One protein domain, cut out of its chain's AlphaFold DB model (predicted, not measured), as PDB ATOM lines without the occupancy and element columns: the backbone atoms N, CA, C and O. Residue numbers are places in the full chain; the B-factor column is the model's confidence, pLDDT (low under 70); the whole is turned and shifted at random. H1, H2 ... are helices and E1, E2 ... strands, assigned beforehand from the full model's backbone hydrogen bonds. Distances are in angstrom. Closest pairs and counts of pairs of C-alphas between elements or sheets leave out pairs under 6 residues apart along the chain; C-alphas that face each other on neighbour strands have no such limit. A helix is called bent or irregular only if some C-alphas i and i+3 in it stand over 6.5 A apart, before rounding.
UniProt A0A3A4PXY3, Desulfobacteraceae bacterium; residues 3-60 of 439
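What this domain is: This is residues 3 to 60 of the 439 residues of a protein of Desulfobacteraceae bacterium (UniProt A0A3A4PXY3). One kinked helix, H1, lies over a tiny parallel sheet of two strands, E1 and E2; of residues 40 to 60, which hold no named element, residues 44 to 51 turn back beside H1 on the side away from E1, and the end to residue 60 then runs off past E2, away from H1. E1, H1 and E2 follow in that order in the 58 printed residues; the class is mixed, with under half of the residues in named elements. The whole is compact and rounded, with a radius of gyration of the C-alphas of 10.8 A and spans of 29 by 25 by 20 A.

How they stand to each other: E1, residues 3 to 5, and E2, residues 36 to 39, are parallel neighbours at 15 degrees; N 5 and O 38 are within hydrogen-bond range at 2.8 A. With H1, residues 13 to 30, they form a strand-helix-strand unit, parallel strands joined through a helix, with a right-handed crossover. The closest C-alphas of H1 and E2, Asn 28 and Lys 36, are 7.4 A apart. In H1, 12 of 14 O i to N i+4 pairs are within range.

Where its parts are: E1 begins at C-alpha 3 (189.877, 181.160, 172.045). H1, 24.1 A long, has a kink of 31 degrees near residue 20 and is only just irregular: C-alphas 22 and 25 are 6.9 A apart. E2, 9.9 A long, ends at C-alpha 39 (184.255, 175.737, 175.205).

The domain as a whole: The C-alphas farthest apart, those of Pro 12 and Glu 32, are 29.3 A apart. The printed part has no cut; no printed residue is under 70 in pLDDT.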
ATOM      1  N   ILE A   3     189.147 182.245 171.391       90.19
ATOM      2  CA  ILE A   3     189.877 181.160 172.045       90.19
ATOM      3  C   ILE A   3     188.941 179.961 172.101       90.19
ATOM      4  O   ILE A   3     187.822 180.064 172.603       90.19
ATOM      5  N   PHE A   4     189.409 178.844 171.560       89.75
ATOM      6  CA  PHE A   4     188.716 177.567 171.608       89.75
ATOM      7  C   PHE A   4     189.382 176.718 172.682       89.75
ATOM      8  O   PHE A   4     190.605 176.588 172.684       89.75
ATOM      9  N   ILE A   5     188.579 176.204 173.603       87.44
ATOM     10  CA  ILE A   5     189.024 175.348 174.696       87.44
ATOM     11  C   ILE A   5     188.335 174.005 174.495       87.44
ATOM     12  O   ILE A   5     187.118 173.901 174.662       87.44
ATOM     13  N   ASP A   6     189.126 173.023 174.081       82.69
ATOM     14  CA  ASP A   6     188.711 171.626 174.000       82.69
ATOM     15  C   ASP A   6     189.044 170.898 175.309       82.69
ATOM     16  O   ASP A   6     189.759 171.450 176.152       82.69
ATOM     17  N   ASP A   7     188.479 169.707 175.506       77.62
ATOM     18  CA  ASP A   7     188.762 168.793 176.633       77.62
ATOM     19  C   ASP A   7     188.544 169.375 178.040       77.62
ATOM     20  O   ASP A   7     188.925 168.797 179.057       77.62
ATOM     21  N   PHE A   8     187.845 170.507 178.148       85.56
ATOM     22  CA  PHE A   8     187.521 171.128 179.434       85.56
ATOM     23  C   PHE A   8     186.783 170.156 180.368       85.56
ATOM     24  O   PHE A   8     186.972 170.168 181.584       85.56
ATOM     25  N   SER A   9     185.953 169.283 179.793       81.00
ATOM     26  CA  SER A   9     185.212 168.268 180.543       81.00
ATOM     27  C   SER A   9     186.047 167.090 181.023       81.00
ATOM     28  O   SER A   9     185.523 166.299 181.809       81.00
ATOM     29  N   GLU A  10     187.304 166.962 180.610       76.38
ATOM     30  CA  GLU A  10     188.225 165.929 181.095       76.38
ATOM     31  C   GLU A  10     188.917 166.341 182.398       76.38
ATOM     32  O   GLU A  10     189.380 165.494 183.160       76.38
ATOM     33  N   LEU A  11     188.922 167.641 182.713       80.19
ATOM     34  CA  LEU A  11     189.538 168.150 183.931       80.19
ATOM     35  C   LEU A  11     188.882 167.561 185.192       80.19
ATOM     36  O   LEU A  11     187.647 167.471 185.283       80.19
ATOM     37  N   PRO A  12     189.672 167.212 186.226       82.81
ATOM     38  CA  PRO A  12     189.140 166.986 187.560       82.81
ATOM     39  C   PRO A  12     188.283 168.174 187.999       82.81
ATOM     40  O   PRO A  12     188.537 169.319 187.630       82.81
ATOM     41  N   ARG A  13     187.254 167.915 188.811       83.06
ATOM     42  CA  ARG A  13     186.288 168.958 189.187       83.06
ATOM     43  C   ARG A  13     186.949 170.180 189.840       83.06
ATOM     44  O   ARG A  13     186.577 171.297 189.507       83.06
ATOM     45  N   SER A  14     187.935 169.970 190.710       87.69
ATOM     46  CA  SER A  14     188.703 171.054 191.340       87.69
ATOM     47  C   SER A  14     189.398 171.951 190.319       87.69
ATOM     48  O   SER A  14     189.419 173.170 190.463       87.69
ATOM     49  N   ASP A  15     189.950 171.341 189.276       90.44
ATOM     50  CA  ASP A  15     190.756 172.026 188.272       90.44
ATOM     51  C   ASP A  15     189.838 172.773 187.300       90.44
ATOM     52  O   ASP A  15     190.115 173.907 186.917       90.44
ATOM     53  N   MET A  16     188.689 172.174 186.977       90.56
ATOM     54  CA  MET A  16     187.606 172.813 186.232       90.56
ATOM     55  C   MET A  16     187.112 174.082 186.940       90.56
ATOM     56  O   MET A  16     187.027 175.138 186.313       90.56
ATOM     57  N   GLU A  17     186.825 173.992 188.242       93.00
ATOM     58  CA  GLU A  17     186.408 175.131 189.074       93.00
ATOM     59  C   GLU A  17     187.480 176.234 189.053       93.00
ATOM     60  O   GLU A  17     187.177 177.395 188.775       93.00
ATOM     61  N   GLN A  18     188.755 175.865 189.204       93.12
ATOM     62  CA  GLN A  18     189.862 176.817 189.143       93.12
ATOM     63  C   GLN A  18     189.983 177.513 187.777       93.12
ATOM     64  O   GLN A  18     190.179 178.732 187.727       93.12
ATOM     65  N   VAL A  19     189.867 176.771 186.670       92.12
ATOM     66  CA  VAL A  19     189.908 177.330 185.308       92.12
ATOM     67  C   VAL A  19     188.751 178.303 185.091       92.12
ATOM     68  O   VAL A  19     188.956 179.395 184.554       92.12
ATOM     69  N   VAL A  20     187.546 177.944 185.538       93.75
ATOM     70  CA  VAL A  20     186.361 178.801 185.416       93.75
ATOM     71  C   VAL A  20     186.553 180.100 186.180       93.75
ATOM     72  O   VAL A  20     186.431 181.174 185.591       93.75
ATOM     73  N   ASP A  21     186.910 180.015 187.455       94.00
ATOM     74  CA  ASP A  21     186.954 181.184 188.331       94.00
ATOM     75  C   ASP A  21     188.140 182.105 188.032       94.00
ATOM     76  O   ASP A  21     188.044 183.321 188.202       94.00
ATOM     77  N   THR A  22     189.252 181.546 187.549       92.31
ATOM     78  CA  THR A  22     190.484 182.311 187.299       92.31
ATOM     79  C   THR A  22     190.563 182.853 185.872       92.31
ATOM     80  O   THR A  22     191.159 183.907 185.653       92.31
ATOM     81  N   ILE A  23     189.996 182.145 184.889       90.62
ATOM     82  CA  ILE A  23     190.165 182.462 183.462       90.62
ATOM     83  C   ILE A  23     188.822 182.763 182.806       90.62
ATOM     84  O   ILE A  23     188.638 183.851 182.256       90.62
ATOM     85  N   LEU A  24     187.881 181.815 182.846       91.81
ATOM     86  CA  LEU A  24     186.677 181.903 182.016       91.81
ATOM     87  C   LEU A  24     185.745 183.025 182.478       91.81
ATOM     88  O   LEU A  24     185.356 183.863 181.667       91.81
ATOM     89  N   ALA A  25     185.425 183.083 183.772       92.25
ATOM     90  CA  ALA A  25     184.519 184.084 184.319       92.25
ATOM     91  C   ALA A  25     185.089 185.512 184.224       92.25
ATOM     92  O   ALA A  25     184.366 186.390 183.745       92.25
ATOM     93  N   PRO A  26     186.365 185.783 184.576       91.94
ATOM     94  CA  PRO A  26     186.947 187.113 184.394       91.94
ATOM     95  C   PRO A  26     186.957 187.573 182.933       91.94
ATOM     96  O   PRO A  26     186.564 188.704 182.648       91.94
ATOM     97  N   PHE A  27     187.345 186.712 181.983       91.44
ATOM     98  CA  PHE A  27     187.340 187.089 180.567       91.44
ATOM     99  C   PHE A  27     185.930 187.260 180.009       91.44
ATOM    100  O   PHE A  27     185.697 188.221 179.279       91.44
ATOM    101  N   ASN A  28     184.980 186.400 180.372       89.19
ATOM    102  CA  ASN A  28     183.590 186.561 179.955       89.19
ATOM    103  C   ASN A  28     182.993 187.878 180.477       89.19
ATOM    104  O   ASN A  28     182.356 188.615 179.732       89.19
ATOM    105  N   ASN A  29     183.233 188.195 181.751       89.06
ATOM    106  CA  ASN A  29     182.547 189.299 182.417       89.06
ATOM    107  C   ASN A  29     183.213 190.660 182.184       89.06
ATOM    108  O   ASN A  29     182.520 191.675 182.200       89.06
ATOM    109  N   TRP A  30     184.539 190.711 182.014       88.62
ATOM    110  CA  TRP A  30     185.288 191.976 181.993       88.62
ATOM    111  C   TRP A  30     185.937 192.304 180.651       88.62
ATOM    112  O   TRP A  30     186.424 193.419 180.487       88.62
ATOM    113  N   SER A  31     185.970 191.380 179.683       85.00
ATOM    114  CA  SER A  31     186.639 191.655 178.401       85.00
ATOM    115  C   SER A  31     185.832 192.526 177.435       85.00
ATOM    116  O   SER A  31     186.355 192.851 176.375       85.00
ATOM    117  N   GLU A  32     184.585 192.892 177.760       84.31
ATOM    118  CA  GLU A  32     183.699 193.675 176.880       84.31
ATOM    119  C   GLU A  32     183.652 193.116 175.441       84.31
ATOM    120  O   GLU A  32     183.869 193.833 174.467       84.31
ATOM    121  N   GLU A  33     183.424 191.804 175.296       83.50
ATOM    122  CA  GLU A  33     183.401 191.078 174.008       83.50
ATOM    123  C   GLU A  33     184.740 191.045 173.237       83.50
ATOM    124  O   GLU A  33     184.819 190.471 172.142       83.50
ATOM    125  N   PHE A  34     185.826 191.601 173.791       90.81
ATOM    126  CA  PHE A  34     187.152 191.563 173.171       90.81
ATOM    127  C   PHE A  34     187.703 190.132 173.083       90.81
ATOM    128  O   PHE A  34     188.348 189.767 172.088       90.81
ATOM    129  N   ILE A  35     187.433 189.305 174.099       90.31
ATOM    130  CA  ILE A  35     187.786 187.882 174.138       90.31
ATOM    131  C   ILE A  35     186.501 187.062 174.079       90.31
ATOM    132  O   ILE A  35     185.665 187.141 174.969       90.31
ATOM    133  N   LYS A  36     186.368 186.232 173.043       89.62
ATOM    134  CA  LYS A  36     185.261 185.286 172.895       89.62
ATOM    135  C   LYS A  36     185.776 183.877 173.142       89.62
ATOM    136  O   LYS A  36     186.627 183.386 172.394       89.62
ATOM    137  N   LEU A  37     185.266 183.253 174.194       90.88
ATOM    138  CA  LEU A  37     185.605 181.890 174.584       90.88
ATOM    139  C   LEU A  37     184.581 180.928 173.978       90.88
ATOM    140  O   LEU A  37     183.379 181.156 174.074       90.88
ATOM    141  N   LYS A  38     185.057 179.858 173.344       91.50
ATOM    142  CA  LYS A  38     184.230 178.741 172.882       91.50
ATOM    143  C   LYS A  38     184.733 177.476 173.545       91.50
ATOM    144  O   LYS A  38     185.894 177.125 173.368       91.50
ATOM    145  N   ILE A  39     183.871 176.833 174.319       89.75
ATOM    146  CA  ILE A  39     184.255 175.737 175.205       89.75
ATOM    147  C   ILE A  39     183.438 174.513 174.818       89.75
ATOM    148  O   ILE A  39     182.211 174.596 174.743       89.75
ATOM    149  N   ALA A  40     184.115 173.400 174.558       87.31
ATOM    150  CA  ALA A  40     183.462 172.111 174.389       87.31
ATOM    151  C   ALA A  40     183.224 171.484 175.767       87.31
ATOM    152  O   ALA A  40     184.134 171.391 176.593       87.31
ATOM    153  N   VAL A  41     181.981 171.082 176.033       83.44
ATOM    154  CA  VAL A  41     181.580 170.535 177.332       83.44
ATOM    155  C   VAL A  41     180.660 169.334 177.175       83.44
ATOM    156  O   VAL A  41     179.697 169.375 176.408       83.44
ATOM    157  N   TYR A  42     180.937 168.270 177.930       78.44
ATOM    158  CA  TYR A  42     180.044 167.129 178.059       78.44
ATOM    159  C   TYR A  42     178.824 167.502 178.913       78.44
ATOM    160  O   TYR A  42     178.948 168.265 179.881       78.44
ATOM    161  N   PRO A  43     177.636 166.951 178.606       72.38
ATOM    162  CA  PRO A  43     176.447 167.158 179.423       72.38
ATOM    163  C   PRO A  43     176.706 166.834 180.903       72.38
ATOM    164  O   PRO A  43     177.266 165.796 181.237       72.38
ATOM    165  N   GLY A  44     176.318 167.745 181.800       71.88
ATOM    166  CA  GLY A  44     176.496 167.579 183.250       71.88
ATOM    167  C   GLY A  44     177.920 167.821 183.778       71.88
ATOM    168  O   GLY A  44     178.110 167.851 184.992       71.88
ATOM    169  N   ARG A  45     178.912 168.057 182.909       78.25
ATOM    170  CA  ARG A  45     180.308 168.378 183.272       78.25
ATOM    171  C   ARG A  45     180.594 169.876 183.138       78.25
ATOM    172  O   ARG A  45     181.593 170.282 182.556       78.25
ATOM    173  N   VAL A  46     179.694 170.704 183.668       80.00
ATOM    174  CA  VAL A  46     179.794 172.168 183.593       80.00
ATOM    175  C   VAL A  46     179.707 172.763 184.990       80.00
ATOM    176  O   VAL A  46     178.712 172.584 185.690       80.00
ATOM    177  N   TYR A  47     180.737 173.514 185.369       87.62
ATOM    178  CA  TYR A  47     180.695 174.441 186.490       87.62
ATOM    179  C   TYR A  47     180.690 175.871 185.928       87.62
ATOM    180  O   TYR A  47     181.679 176.273 185.322       87.62
ATOM    181  N   PRO A  48     179.593 176.639 186.059       84.88
ATOM    182  CA  PRO A  48     179.517 177.977 185.470       84.88
ATOM    183  C   PRO A  48     180.196 179.063 186.318       84.88
ATOM    184  O   PRO A  48     180.440 180.157 185.812       84.88
ATOM    185  N   GLY A  49     180.492 178.799 187.596       88.94
ATOM    186  CA  GLY A  49     180.999 179.815 188.521       88.94
ATOM    187  C   GLY A  49     180.113 181.067 188.522       88.94
ATOM    188  O   GLY A  49     178.891 180.977 188.640       88.94
ATOM    189  N   ASN A  50     180.733 182.235 188.335       90.50
ATOM    190  CA  ASN A  50     180.052 183.535 188.240       90.50
ATOM    191  C   ASN A  50     179.662 183.939 186.800       90.50
ATOM    192  O   ASN A  50     179.439 185.125 186.531       90.50
ATOM    193  N   ILE A  51     179.630 182.998 185.855       89.94
ATOM    194  CA  ILE A  51     179.177 183.255 184.484       89.94
ATOM    195  C   ILE A  51     177.649 183.218 184.444       89.94
ATOM    196  O   ILE A  51     177.009 182.257 184.868       89.94
ATOM    197  N   ASP A  52     177.063 184.269 183.882       87.31
ATOM    198  CA  ASP A  52     175.631 184.341 183.610       87.31
ATOM    199  C   ASP A  52     175.286 183.504 182.367       87.31
ATOM    200  O   ASP A  52     175.386 183.984 181.236       87.31
ATOM    201  N   LEU A  53     174.877 182.246 182.577       86.69
ATOM    202  CA  LEU A  53     174.525 181.308 181.499       86.69
ATOM    203  C   LEU A  53     173.390 181.812 180.594       86.69
ATOM    204  O   LEU A  53     173.306 181.393 179.446       86.69
ATOM    205  N   SER A  54     172.551 182.749 181.056       84.88
ATOM    206  CA  SER A  54     171.498 183.331 180.209       84.88
ATOM    207  C   SER A  54     172.043 184.175 179.051       84.88
ATOM    208  O   SER A  54     171.315 184.467 178.102       84.88
ATOM    209  N   LYS A  55     173.323 184.559 179.123       83.69
ATOM    210  CA  LYS A  55     174.048 185.330 178.104       83.69
ATOM    211  C   LYS A  55     175.029 184.482 177.298       83.69
ATOM    212  O   LYS A  55     175.777 185.030 176.494       83.69
ATOM    213  N   VAL A  56     175.057 183.172 177.533       86.75
ATOM    214  CA  VAL A  56     175.945 182.244 176.836       86.75
ATOM    215  C   VAL A  56     175.173 181.565 175.710       86.75
ATOM    216  O   VAL A  56     174.104 180.997 175.924       86.75
ATOM    217  N   ASP A  57     175.739 181.600 174.505       87.25
ATOM    218  CA  ASP A  57     175.214 180.842 173.373       87.25
ATOM    219  C   ASP A  57     175.575 179.358 173.527       87.25
ATOM    220  O   ASP A  57     176.725 178.953 173.342       87.25
ATOM    221  N   GLU A  58     174.579 178.529 173.835       86.56
ATOM    222  CA  GLU A  58     174.739 177.076 173.911       86.56
ATOM    223  C   GLU A  58     174.419 176.414 172.567       86.56
ATOM    224  O   GLU A  58     173.310 176.526 172.038       86.56
ATOM    225  N   ILE A  59     175.386 175.669 172.028       85.44
ATOM    226  CA  ILE A  59     175.200 174.845 170.832       85.44
ATOM    227  C   ILE A  59     175.307 173.386 171.250       85.44
ATOM    228  O   ILE A  59     176.379 172.905 171.610       85.44
ATOM    229  N   TYR A  60     174.185 172.682 171.177       82.69
ATOM    230  CA  TYR A  60     174.150 171.247 171.414       82.69
ATOM    231  C   TYR A  60     174.598 170.486 170.170       82.69
ATOM    232  O   TYR A  60     174.326 170.909 169.048       82.69
TER     233      TYR A  60